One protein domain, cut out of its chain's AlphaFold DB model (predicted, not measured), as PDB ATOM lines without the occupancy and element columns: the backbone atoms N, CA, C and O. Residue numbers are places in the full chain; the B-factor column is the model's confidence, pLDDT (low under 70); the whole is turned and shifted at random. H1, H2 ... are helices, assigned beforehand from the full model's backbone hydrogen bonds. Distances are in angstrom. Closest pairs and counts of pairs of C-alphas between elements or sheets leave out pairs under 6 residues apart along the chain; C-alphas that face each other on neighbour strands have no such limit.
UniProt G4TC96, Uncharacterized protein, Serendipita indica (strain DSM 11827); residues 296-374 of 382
ATOM      1  N   ALA A 296     -42.008 -27.402  12.109       51.28
ATOM      2  CA  ALA A 296     -40.913 -26.825  12.889       51.28
ATOM      3  C   ALA A 296     -41.014 -25.292  12.956       51.28
ATOM      4  O   ALA A 296     -40.723 -24.707  13.995       51.28
ATOM      5  N   LEU A 297     -41.528 -24.661  11.891       53.09
ATOM      6  CA  LEU A 297     -41.886 -23.246  11.901       53.09
ATOM      7  C   LEU A 297     -43.048 -23.009  12.872       53.09
ATOM      8  O   LEU A 297     -42.946 -22.170  13.758       53.09
ATOM      9  N   MET A 298     -44.128 -23.791  12.766       49.38
ATOM     10  CA  MET A 298     -45.253 -23.691  13.703       49.38
ATOM     11  C   MET A 298     -44.791 -23.871  15.153       49.38
ATOM     12  O   MET A 298     -45.158 -23.080  16.006       49.38
ATOM     13  N   GLU A 299     -43.950 -24.857  15.453       50.25
ATOM     14  CA  GLU A 299     -43.435 -25.101  16.803       50.25
ATOM     15  C   GLU A 299     -42.569 -23.934  17.303       50.25
ATOM     16  O   GLU A 299     -42.741 -23.490  18.440       50.25
ATOM     17  N   GLN A 300     -41.699 -23.383  16.452       54.97
ATOM     18  CA  GLN A 300     -40.871 -22.218  16.776       54.97
ATOM     19  C   GLN A 300     -41.707 -20.976  17.105       54.97
ATOM     20  O   GLN A 300     -41.366 -20.231  18.025       54.97
ATOM     21  N   TYR A 301     -42.822 -20.785  16.401       51.25
ATOM     22  CA  TYR A 301     -43.744 -19.661  16.593       51.25
ATOM     23  C   TYR A 301     -44.984 -20.041  17.422       51.25
ATOM     24  O   TYR A 301     -46.020 -19.385  17.351       51.25
ATOM     25  N   ASN A 302     -44.891 -21.096  18.244       49.00
ATOM     26  CA  ASN A 302     -45.948 -21.555  19.158       49.00
ATOM     27  C   ASN A 302     -47.337 -21.697  18.505       49.00
ATOM     28  O   ASN A 302     -48.353 -21.417  19.134       49.00
ATOM     29  N   TYR A 303     -47.372 -22.133  17.251       45.12
ATOM     30  CA  TYR A 303     -48.552 -22.311  16.408       45.12
ATOM     31  C   TYR A 303     -49.304 -21.014  16.070       45.12
ATOM     32  O   TYR A 303     -50.344 -21.069  15.422       45.12
ATOM     33  N   SER A 304     -48.759 -19.846  16.421       46.47
ATOM     34  CA  SER A 304     -49.389 -18.557  16.147       46.47
ATOM     35  C   SER A 304     -49.356 -18.228  14.657       46.47
ATOM     36  O   SER A 304     -48.318 -17.884  14.089       46.47
ATOM     37  N   LEU A 305     -50.526 -18.268  14.023       48.00
ATOM     38  CA  LEU A 305     -50.664 -17.892  12.618       48.00
ATOM     39  C   LEU A 305     -50.408 -16.413  12.373       48.00
ATOM     40  O   LEU A 305     -49.910 -16.067  11.313       48.00
ATOM     41  N   ALA A 306     -50.725 -15.550  13.342       48.53
ATOM     42  CA  ALA A 306     -50.418 -14.129  13.238       48.53
ATOM     43  C   ALA A 306     -48.904 -13.917  13.120       48.53
ATOM     44  O   ALA A 306     -48.451 -13.229  12.216       48.53
ATOM     45  N   GLN A 307     -48.120 -14.605  13.958       53.09
ATOM     46  CA  GLN A 307     -46.660 -14.528  13.890       53.09
ATOM     47  C   GLN A 307     -46.122 -15.097  12.578       53.09
ATOM     48  O   GLN A 307     -45.184 -14.548  12.021       53.09
ATOM     49  N   ILE A 308     -46.717 -16.170  12.058       55.03
ATOM     50  CA  ILE A 308     -46.305 -16.769  10.781       55.03
ATOM     51  C   ILE A 308     -46.686 -15.898   9.588       55.03
ATOM     52  O   ILE A 308     -45.938 -15.842   8.617       55.03
ATOM     53  N   GLU A 309     -47.809 -15.193   9.665       56.41
ATOM     54  CA  GLU A 309     -48.168 -14.183   8.679       56.41
ATOM     55  C   GLU A 309     -47.190 -13.003   8.733       56.41
ATOM     56  O   GLU A 309     -46.753 -12.534   7.686       56.41
ATOM     57  N   ASP A 310     -46.748 -12.588   9.924       65.31
ATOM     58  CA  ASP A 310     -45.685 -11.587  10.058       65.31
ATOM     59  C   ASP A 310     -44.377 -12.090   9.418       65.31
ATOM     60  O   ASP A 310     -43.717 -11.354   8.681       65.31
ATOM     61  N   VAL A 311     -44.020 -13.368   9.623       65.62
ATOM     62  CA  VAL A 311     -42.876 -14.007   8.945       65.62
ATOM     63  C   VAL A 311     -43.049 -13.963   7.428       65.62
ATOM     64  O   VAL A 311     -42.133 -13.553   6.718       65.62
ATOM     65  N   ASN A 312     -44.219 -14.356   6.922       70.00
ATOM     66  CA  ASN A 312     -44.540 -14.337   5.498       70.00
ATOM     67  C   ASN A 312     -44.360 -12.930   4.920       70.00
ATOM     68  O   ASN A 312     -43.629 -12.754   3.950       70.00
ATOM     69  N   GLN A 313     -44.945 -11.912   5.554       71.75
ATOM     70  CA  GLN A 313     -44.832 -10.517   5.124       71.75
ATOM     71  C   GLN A 313     -43.377 -10.036   5.103       71.75
ATOM     72  O   GLN A 313     -42.954  -9.385   4.146       71.75
ATOM     73  N   ILE A 314     -42.586 -10.400   6.118       81.62
ATOM     74  CA  ILE A 314     -41.151 -10.098   6.160       81.62
ATOM     75  C   ILE A 314     -40.432 -10.745   4.973       81.62
ATOM     76  O   ILE A 314     -39.666 -10.066   4.291       81.62
ATOM     77  N   LEU A 315     -40.684 -12.027   4.697       76.69
ATOM     78  CA  LEU A 315     -40.056 -12.751   3.590       76.69
ATOM     79  C   LEU A 315     -40.443 -12.172   2.224       76.69
ATOM     80  O   LEU A 315     -39.582 -12.005   1.360       76.69
ATOM     81  N   GLN A 316     -41.715 -11.822   2.039       79.62
ATOM     82  CA  GLN A 316     -42.202 -11.191   0.813       79.62
ATOM     83  C   GLN A 316     -41.547  -9.828   0.562       79.62
ATOM     84  O   GLN A 316     -41.319  -9.463  -0.588       79.62
ATOM     85  N   ALA A 317     -41.217  -9.089   1.624       84.00
ATOM     86  CA  ALA A 317     -40.574  -7.784   1.517       84.00
ATOM     87  C   ALA A 317     -39.078  -7.862   1.166       84.00
ATOM     88  O   ALA A 317     -38.551  -6.940   0.544       84.00
ATOM     89  N   ILE A 318     -38.382  -8.929   1.572       86.06
ATOM     90  CA  ILE A 318     -36.924  -9.049   1.389       86.06
ATOM     91  C   ILE A 318     -36.526  -9.799   0.114       86.06
ATOM     92  O   ILE A 318     -35.432  -9.571  -0.400       86.06
ATOM     93  N   PHE A 319     -37.382 -10.685  -0.407       83.12
ATOM     94  CA  PHE A 319     -37.092 -11.442  -1.624       83.12
ATOM     95  C   PHE A 319     -37.690 -10.779  -2.874       83.12
ATOM     96  O   PHE A 319     -38.759 -10.174  -2.813       83.12
ATOM     97  N   PRO A 320     -37.050 -10.932  -4.049       82.69
ATOM     98  CA  PRO A 320     -37.628 -10.498  -5.317       82.69
ATOM     99  C   PRO A 320     -39.029 -11.093  -5.563       82.69
ATOM    100  O   PRO A 320     -39.206 -12.294  -5.344       82.69
ATOM    101  N   PRO A 321     -39.996 -10.330  -6.115       78.25
ATOM    102  CA  PRO A 321     -41.367 -10.805  -6.340       78.25
ATOM    103  C   PRO A 321     -41.455 -12.108  -7.140       78.25
ATOM    104  O   PRO A 321     -42.189 -13.012  -6.761       78.25
ATOM    105  N   ALA A 322     -40.625 -12.266  -8.174       69.62
ATOM    106  CA  ALA A 322     -40.571 -13.495  -8.970       69.62
ATOM    107  C   ALA A 322     -40.200 -14.742  -8.139       69.62
ATOM    108  O   ALA A 322     -40.603 -15.853  -8.458       69.62
ATOM    109  N   LEU A 323     -39.438 -14.572  -7.052       71.00
ATOM    110  CA  LEU A 323     -39.125 -15.662  -6.125       71.00
ATOM    111  C   LEU A 323     -40.211 -15.910  -5.097       71.00
ATOM    112  O   LEU A 323     -40.383 -17.039  -4.629       71.00
ATOM    113  N   VAL A 324     -40.914 -14.845  -4.736       67.81
ATOM    114  CA  VAL A 324     -42.064 -14.906  -3.850       67.81
ATOM    115  C   VAL A 324     -43.198 -15.677  -4.516       67.81
ATOM    116  O   VAL A 324     -43.678 -16.650  -3.939       67.81
ATOM    117  N   GLU A 325     -43.545 -15.323  -5.754       63.00
ATOM    118  CA  GLU A 325     -44.595 -15.971  -6.551       63.00
ATOM    119  C   GLU A 325     -44.368 -17.477  -6.718       63.00
ATOM    120  O   GLU A 325     -45.305 -18.269  -6.657       63.00
ATOM    121  N   GLU A 326     -43.110 -17.885  -6.878       60.75
ATOM    122  CA  GLU A 326     -42.735 -19.288  -7.041       60.75
ATOM    123  C   GLU A 326     -42.442 -20.017  -5.710       60.75
ATOM    124  O   GLU A 326     -42.071 -21.191  -5.710       60.75
ATOM    125  N   GLY A 327     -42.597 -19.347  -4.560       61.28
ATOM    126  CA  GLY A 327     -42.485 -19.961  -3.232       61.28
ATOM    127  C   GLY A 327     -41.059 -20.212  -2.717       61.28
ATOM    128  O   GLY A 327     -40.885 -20.805  -1.655       61.28
ATOM    129  N   TYR A 328     -40.019 -19.740  -3.412       69.19
ATOM    130  CA  TYR A 328     -38.617 -20.008  -3.046       69.19
ATOM    131  C   TYR A 328     -38.158 -19.332  -1.748       69.19
ATOM    132  O   TYR A 328     -37.226 -19.819  -1.112       69.19
ATOM    133  N   HIS A 329     -38.806 -18.244  -1.333       69.19
ATOM    134  CA  HIS A 329     -38.555 -17.582  -0.047       69.19
ATOM    135  C   HIS A 329     -38.777 -18.521   1.154       69.19
ATOM    136  O   HIS A 329     -37.997 -18.504   2.103       69.19
ATOM    137  N   TRP A 330     -39.772 -19.412   1.079       66.44
ATOM    138  CA  TRP A 330     -40.013 -20.435   2.103       66.44
ATOM    139  C   TRP A 330     -38.978 -21.556   2.082       66.44
ATOM    140  O   TRP A 330     -38.601 -22.069   3.134       66.44
ATOM    141  N   ILE A 331     -38.483 -21.919   0.895       69.56
ATOM    142  CA  ILE A 331     -37.396 -22.897   0.744       69.56
ATOM    143  C   ILE A 331     -36.130 -22.364   1.412       69.56
ATOM    144  O   ILE A 331     -35.431 -23.110   2.091       69.56
ATOM    145  N   TRP A 332     -35.862 -21.072   1.235       75.50
ATOM    146  CA  TRP A 332     -34.744 -20.395   1.875       75.50
ATOM    147  C   TRP A 332     -34.868 -20.424   3.395       75.50
ATOM    148  O   TRP A 332     -33.993 -20.958   4.065       75.50
ATOM    149  N   LEU A 333     -36.013 -19.968   3.907       72.94
ATOM    150  CA  LEU A 333     -36.305 -19.980   5.336       72.94
ATOM    151  C   LEU A 333     -36.141 -21.378   5.945       72.94
ATOM    152  O   LEU A 333     -35.559 -21.527   7.011       72.94
ATOM    153  N   MET A 334     -36.627 -22.417   5.267       70.88
ATOM    154  CA  MET A 334     -36.487 -23.793   5.738       70.88
ATOM    155  C   MET A 334     -35.022 -24.253   5.771       70.88
ATOM    156  O   MET A 334     -34.607 -24.910   6.723       70.88
ATOM    157  N   LEU A 335     -34.228 -23.930   4.746       70.31
ATOM    158  CA  LEU A 335     -32.812 -24.312   4.692       70.31
ATOM    159  C   LEU A 335     -31.951 -23.563   5.723       70.31
ATOM    160  O   LEU A 335     -30.953 -24.126   6.179       70.31
ATOM    161  N   ASP A 336     -32.399 -22.381   6.150       73.62
ATOM    162  CA  ASP A 336     -31.868 -21.605   7.277       73.62
ATOM    163  C   ASP A 336     -32.432 -22.037   8.646       73.62
ATOM    164  O   ASP A 336     -32.311 -21.312   9.630       73.62
ATOM    165  N   ASP A 337     -33.062 -23.216   8.739       73.38
ATOM    166  CA  ASP A 337     -33.658 -23.737   9.982       73.38
ATOM    167  C   ASP A 337     -34.693 -22.783  10.605       73.38
ATOM    168  O   ASP A 337     -34.827 -22.694  11.822       73.38
ATOM    169  N   PHE A 338     -35.436 -22.077   9.749       71.50
ATOM    170  CA  PHE A 338     -36.469 -21.104  10.101       71.50
ATOM    171  C   PHE A 338     -35.968 -19.870  10.872       71.50
ATOM    172  O   PHE A 338     -36.752 -19.172  11.528       71.50
ATOM    173  N   ASP A 339     -34.677 -19.550  10.757       79.38
ATOM    174  CA  ASP A 339     -34.102 -18.320  11.296       79.38
ATOM    175  C   ASP A 339     -34.277 -17.143  10.324       79.38
ATOM    176  O   ASP A 339     -33.579 -16.999   9.320       79.38
ATOM    177  N   ILE A 340     -35.215 -16.258  10.666       79.75
ATOM    178  CA  ILE A 340     -35.548 -15.071   9.871       79.75
ATOM    179  C   ILE A 340     -34.359 -14.128   9.702       79.75
ATOM    180  O   ILE A 340     -34.229 -13.512   8.645       79.75
ATOM    181  N   GLU A 341     -33.511 -13.964  10.715       82.50
ATOM    182  CA  GLU A 341     -32.398 -13.019  10.629       82.50
ATOM    183  C   GLU A 341     -31.312 -13.547   9.689       82.50
ATOM    184  O   GLU A 341     -30.761 -12.779   8.893       82.50
ATOM    185  N   PHE A 342     -31.077 -14.863   9.686       81.12
ATOM    186  CA  PHE A 342     -30.227 -15.489   8.672       81.12
ATOM    187  C   PHE A 342     -30.833 -15.383   7.273       81.12
ATOM    188  O   PHE A 342     -30.150 -14.936   6.348       81.12
ATOM    189  N   THR A 343     -32.124 -15.671   7.122       83.69
ATOM    190  CA  THR A 343     -32.798 -15.585   5.822       83.69
ATOM    191  C   THR A 343     -32.830 -14.157   5.266       83.69
ATOM    192  O   THR A 343     -32.661 -13.954   4.061       83.69
ATOM    193  N   LYS A 344     -32.948 -13.135   6.127       85.19
ATOM    194  CA  LYS A 344     -32.771 -11.716   5.759       85.19
ATOM    195  C   LYS A 344     -31.380 -11.431   5.213       85.19
ATOM    196  O   LYS A 344     -31.248 -10.769   4.182       85.19
ATOM    197  N   ALA A 345     -30.343 -11.929   5.883       82.00
ATOM    198  CA  ALA A 345     -28.973 -11.770   5.413       82.00
ATOM    199  C   ALA A 345     -28.758 -12.468   4.063       82.00
ATOM    200  O   ALA A 345     -27.990 -11.988   3.233       82.00
ATOM    201  N   ASP A 346     -29.448 -13.575   3.812       78.44
ATOM    202  CA  ASP A 346     -29.344 -14.337   2.574       78.44
ATOM    203  C   ASP A 346     -30.071 -13.714   1.383       78.44
ATOM    204  O   ASP A 346     -29.546 -13.743   0.264       78.44
ATOM    205  N   ALA A 347     -31.209 -13.064   1.623       82.25
ATOM    206  CA  ALA A 347     -31.944 -12.335   0.597       82.25
ATOM    207  C   ALA A 347     -31.065 -11.295  -0.133       82.25
ATOM    208  O   ALA A 347     -31.186 -11.119  -1.346       82.25
ATOM    209  N   ALA A 348     -30.089 -10.692   0.560       79.75
ATOM    210  CA  ALA A 348     -29.145  -9.730  -0.022       79.75
ATOM    211  C   ALA A 348     -28.189 -10.325  -1.080       79.75
ATOM    212  O   ALA A 348     -27.537  -9.587  -1.818       79.75
ATOM    213  N   TYR A 349     -28.080 -11.653  -1.166       76.81
ATOM    214  CA  TYR A 349     -27.156 -12.360  -2.061       76.81
ATOM    215  C   TYR A 349     -27.885 -13.055  -3.210       76.81
ATOM    216  O   TYR A 349     -27.268 -13.751  -4.027       76.81
ATOM    217  N   VAL A 350     -29.200 -12.860  -3.286       78.56
ATOM    218  CA  VAL A 350     -30.017 -13.311  -4.400       78.56
ATOM    219  C   VAL A 350     -29.599 -12.539  -5.646       78.56
ATOM    220  O   VAL A 350     -29.778 -11.330  -5.765       78.56
ATOM    221  N   SER A 351     -29.005 -13.260  -6.594       74.19
ATOM    222  CA  SER A 351     -28.598 -12.699  -7.882       74.19
ATOM    223  C   SER A 351     -29.811 -12.181  -8.655       74.19
ATOM    224  O   SER A 351     -30.827 -12.870  -8.723       74.19
ATOM    225  N   ALA A 352     -29.677 -11.046  -9.344       75.56
ATOM    226  CA  ALA A 352     -30.717 -10.534 -10.244       75.56
ATOM    227  C   ALA A 352     -31.095 -11.535 -11.355       75.56
ATOM    228  O   ALA A 352     -32.225 -11.541 -11.824       75.56
ATOM    229  N   THR A 353     -30.173 -12.429 -11.724       76.94
ATOM    230  CA  THR A 353     -30.387 -13.505 -12.710       76.94
ATOM    231  C   THR A 353     -31.065 -14.753 -12.141       76.94
ATOM    232  O   THR A 353     -31.288 -15.720 -12.861       76.94
ATOM    233  N   PHE A 354     -31.388 -14.788 -10.843       77.56
ATOM    234  CA  PHE A 354     -32.025 -15.949 -10.217       77.56
ATOM    235  C   PHE A 354     -33.368 -16.347 -10.874       77.56
ATOM    236  O   PHE A 354     -33.586 -17.548 -11.065       77.56
ATOM    237  N   PRO A 355     -34.246 -15.406 -11.281       73.69
ATOM    238  CA  PRO A 355     -35.482 -15.742 -11.988       73.69
ATOM    239  C   PRO A 355     -35.254 -16.411 -13.351       73.69
ATOM    240  O   PRO A 355     -36.121 -17.142 -13.811       73.69
ATOM    241  N   GLU A 356     -34.095 -16.227 -13.984       79.44
ATOM    242  CA  GLU A 356     -33.784 -16.805 -15.303       79.44
ATOM    243  C   GLU A 356     -33.318 -18.270 -15.218       79.44
ATOM    244  O   GLU A 356     -33.248 -18.970 -16.226       79.44
ATOM    245  N   LEU A 357     -32.987 -18.743 -14.013       75.00
ATOM    246  CA  LEU A 357     -32.507 -20.102 -13.777       75.00
ATOM    247  C   LEU A 357     -33.653 -21.116 -13.834       75.00
ATOM    248  O   LEU A 357     -34.773 -20.843 -13.404       75.00
ATOM    249  N   THR A 358     -33.363 -22.342 -14.266       73.12
ATOM    250  CA  THR A 358     -34.325 -23.445 -14.141       73.12
ATOM    251  C   THR A 358     -34.565 -23.793 -12.666       73.12
ATOM    252  O   THR A 358     -33.682 -23.585 -11.825       73.12
ATOM    253  N   PRO A 359     -35.696 -24.431 -12.306       70.44
ATOM    254  CA  PRO A 359     -35.967 -24.808 -10.919       70.44
ATOM    255  C   PRO A 359     -34.834 -25.599 -10.249       70.44
ATOM    256  O   PRO A 359     -34.498 -25.350  -9.093       70.44
ATOM    257  N   ARG A 360     -34.194 -26.517 -10.988       69.06
ATOM    258  CA  ARG A 360     -33.070 -27.327 -10.487       69.06
ATOM    259  C   ARG A 360     -31.833 -26.472 -10.205       69.06
ATOM    260  O   ARG A 360     -31.158 -26.690  -9.199       69.06
ATOM    261  N   GLU A 361     -31.542 -25.511 -11.073       75.81
ATOM    262  CA  GLU A 361     -30.419 -24.585 -10.909       75.81
ATOM    263  C   GLU A 361     -30.659 -23.606  -9.765       75.81
ATOM    264  O   GLU A 361     -29.730 -23.333  -9.010       75.81
ATOM    265  N   ARG A 362     -31.900 -23.143  -9.574       73.69
ATOM    266  CA  ARG A 362     -32.295 -22.302  -8.436       73.69
ATOM    267  C   ARG A 362     -32.012 -22.998  -7.109       73.69
ATOM    268  O   ARG A 362     -31.288 -22.457  -6.284       73.69
ATOM    269  N   ILE A 363     -32.465 -24.240  -6.941       73.50
ATOM    270  CA  ILE A 363     -32.202 -25.038  -5.728       73.50
ATOM    271  C   ILE A 363     -30.695 -25.249  -5.522       73.50
ATOM    272  O   ILE A 363     -30.186 -25.115  -4.408       73.50
ATOM    273  N   ALA A 364     -29.958 -25.563  -6.592       77.25
ATOM    274  CA  ALA A 364     -28.509 -25.722  -6.517       77.25
ATOM    275  C   ALA A 364     -27.808 -24.413  -6.113       77.25
ATOM    276  O   ALA A 364     -26.866 -24.447  -5.323       77.25
ATOM    277  N   LYS A 365     -28.291 -23.266  -6.605       79.56
ATOM    278  CA  LYS A 365     -27.801 -21.929  -6.256       79.56
ATOM    279  C   LYS A 365     -28.062 -21.610  -4.784       79.56
ATOM    280  O   LYS A 365     -27.129 -21.183  -4.111       79.56
ATOM    281  N   ILE A 366     -29.268 -21.888  -4.280       76.81
ATOM    282  CA  ILE A 366     -29.630 -21.729  -2.861       76.81
ATOM    283  C   ILE A 366     -28.667 -22.540  -1.989       76.81
ATOM    284  O   ILE A 366     -27.955 -21.978  -1.157       76.81
ATOM    285  N   LYS A 367     -28.541 -23.846  -2.260       76.94
ATOM    286  CA  LYS A 367     -27.623 -24.741  -1.535       76.94
ATOM    287  C   LYS A 367     -26.165 -24.275  -1.623       76.94
ATOM    288  O   LYS A 367     -25.414 -24.425  -0.664       76.94
ATOM    289  N   ALA A 368     -25.736 -23.724  -2.760       79.94
ATOM    290  CA  ALA A 368     -24.381 -23.203  -2.929       79.94
ATOM    291  C   ALA A 368     -24.125 -21.936  -2.098       79.94
ATOM    292  O   ALA A 368     -23.028 -21.796  -1.558       79.94
ATOM    293  N   ILE A 369     -25.111 -21.040  -1.975       78.12
ATOM    294  CA  ILE A 369     -25.029 -19.843  -1.122       78.12
ATOM    295  C   ILE A 369     -24.885 -20.261   0.346       78.12
ATOM    296  O   ILE A 369     -23.920 -19.847   0.991       78.12
ATOM    297  N   HIS A 370     -25.731 -21.182   0.814       76.69
ATOM    298  CA  HIS A 370     -25.674 -21.721   2.177       76.69
ATOM    299  C   HIS A 370     -24.315 -22.388   2.466       76.69
ATOM    300  O   HIS A 370     -23.635 -22.064   3.442       76.69
ATOM    301  N   ARG A 371     -23.836 -23.255   1.557       77.00
ATOM    302  CA  ARG A 371     -22.529 -23.926   1.700       77.00
ATOM    303  C   ARG A 371     -21.356 -22.951   1.755       77.00
ATOM    304  O   ARG A 371     -20.446 -23.158   2.552       77.00
ATOM    305  N   ARG A 372     -21.354 -21.894   0.931       73.12
ATOM    306  CA  ARG A 372     -20.282 -20.878   0.933       73.12
ATOM    307  C   ARG A 372     -20.159 -20.149   2.271       73.12
ATOM    308  O   ARG A 372     -19.087 -19.628   2.555       73.12
ATOM    309  N   ARG A 373     -21.216 -20.126   3.084       67.56
ATOM    310  CA  ARG A 373     -21.223 -19.494   4.409       67.56
ATOM    311  C   ARG A 373     -20.994 -20.453   5.572       67.56
ATOM    312  O   ARG A 373     -21.076 -20.038   6.721       67.56
ATOM    313  N   GLY A 374     -20.676 -21.714   5.289       65.94
ATOM    314  CA  GLY A 374     -20.395 -22.706   6.326       65.94
ATOM    315  C   GLY A 374     -21.632 -23.433   6.855       65.94
ATOM    316  O   GLY A 374     -21.491 -24.240   7.770       65.94
TER     317      GLY A 374
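This is residues 296 to 374 of the 382 residues of an uncharacterized protein of Serendipita indica (strain DSM 11827) (UniProt G4TC96). The long helix H2 runs in from one end of the domain to a small core, where its last turns meet two shorter helices, H4 and H5; H5 runs the same way as H2 at a shallow tilt, their last residues close together, and H4 stands steeply to both. At the far end of H2 the short H1 lies by its first turns, while the second long helix, H6, lies at the opposite end of the domain beyond H4, and little H3 makes the turn from H2 to H4. The 79 printed residues include six named helices, H1 to H6 in order, and no named strand: the class is all helix. The whole is compact, with a radius of gyration of the C-alphas of 12.5 A and spans of 35 by 27 by 20 A.

H2, residues 305 to 318, is 19.8 A from first to last C-alpha and begins at C-alpha 305, (-50.664, -17.892, 12.618). Before it comes H1, residues 296 to 300, from C-alpha 296 at (-40.913, -26.825, 12.889). After it come H3, residues 321 to 325, H4, residues 328 to 335 and 10.6 A long, and H5, residues 340 to 347 and 10.3 A long. H6, residues 359 to 372, is 20.0 A long and ends at C-alpha 372, (-20.282, -20.878, 0.933).

H2 touches H5 at a shallow tilt of 23 degrees, the same way; their closest C-alphas, of Ile 318 and Ala 347, are 6.0 A apart. With residues 315 to 316 alone H2 only just touches H4, with 3 pairs of C-alphas within 8 A, the closest being Leu 315 and His 329 at 6.2 A; the tilt is steep, 66 degrees, opposite ways. H4 and H5 also only just touch, with 3 such pairs, at a steep tilt of 53 degrees, opposite ways; the closest C-alphas are those of Leu 333 and Thr 343, 5.6 A. The helix packing is mostly crossed, but only just: 1 of these 3 pairs is at a shallow tilt. H6 is close to H4 but not clearly touching, with the C-alphas of Trp 332 and Ile 366 closest at 7.1 A. H1 is close to H2 but not clearly touching, with Met 298 and Ile 308 closest at 7.6 A between C-alphas. H3 stands likewise to H2, the C-alphas of Gln 316 and Val 324 being closest at 6.0 A. H2 and H6 are apart. In H1, H2, H3, H4, H5 and H6 every O i to N i+4 pair is within hydrogen-bond range.

The two C-alphas farthest apart, those of Asn 302 and Glu 356, are 36.9 A apart. The printed part has no cut; the link from H5 to H6, 11 residues, is long, and the other links are tight. Mean pLDDT of the printed part is 70.6, with 28 residues under 70, among them residues 296 to 311 and 324 to 331.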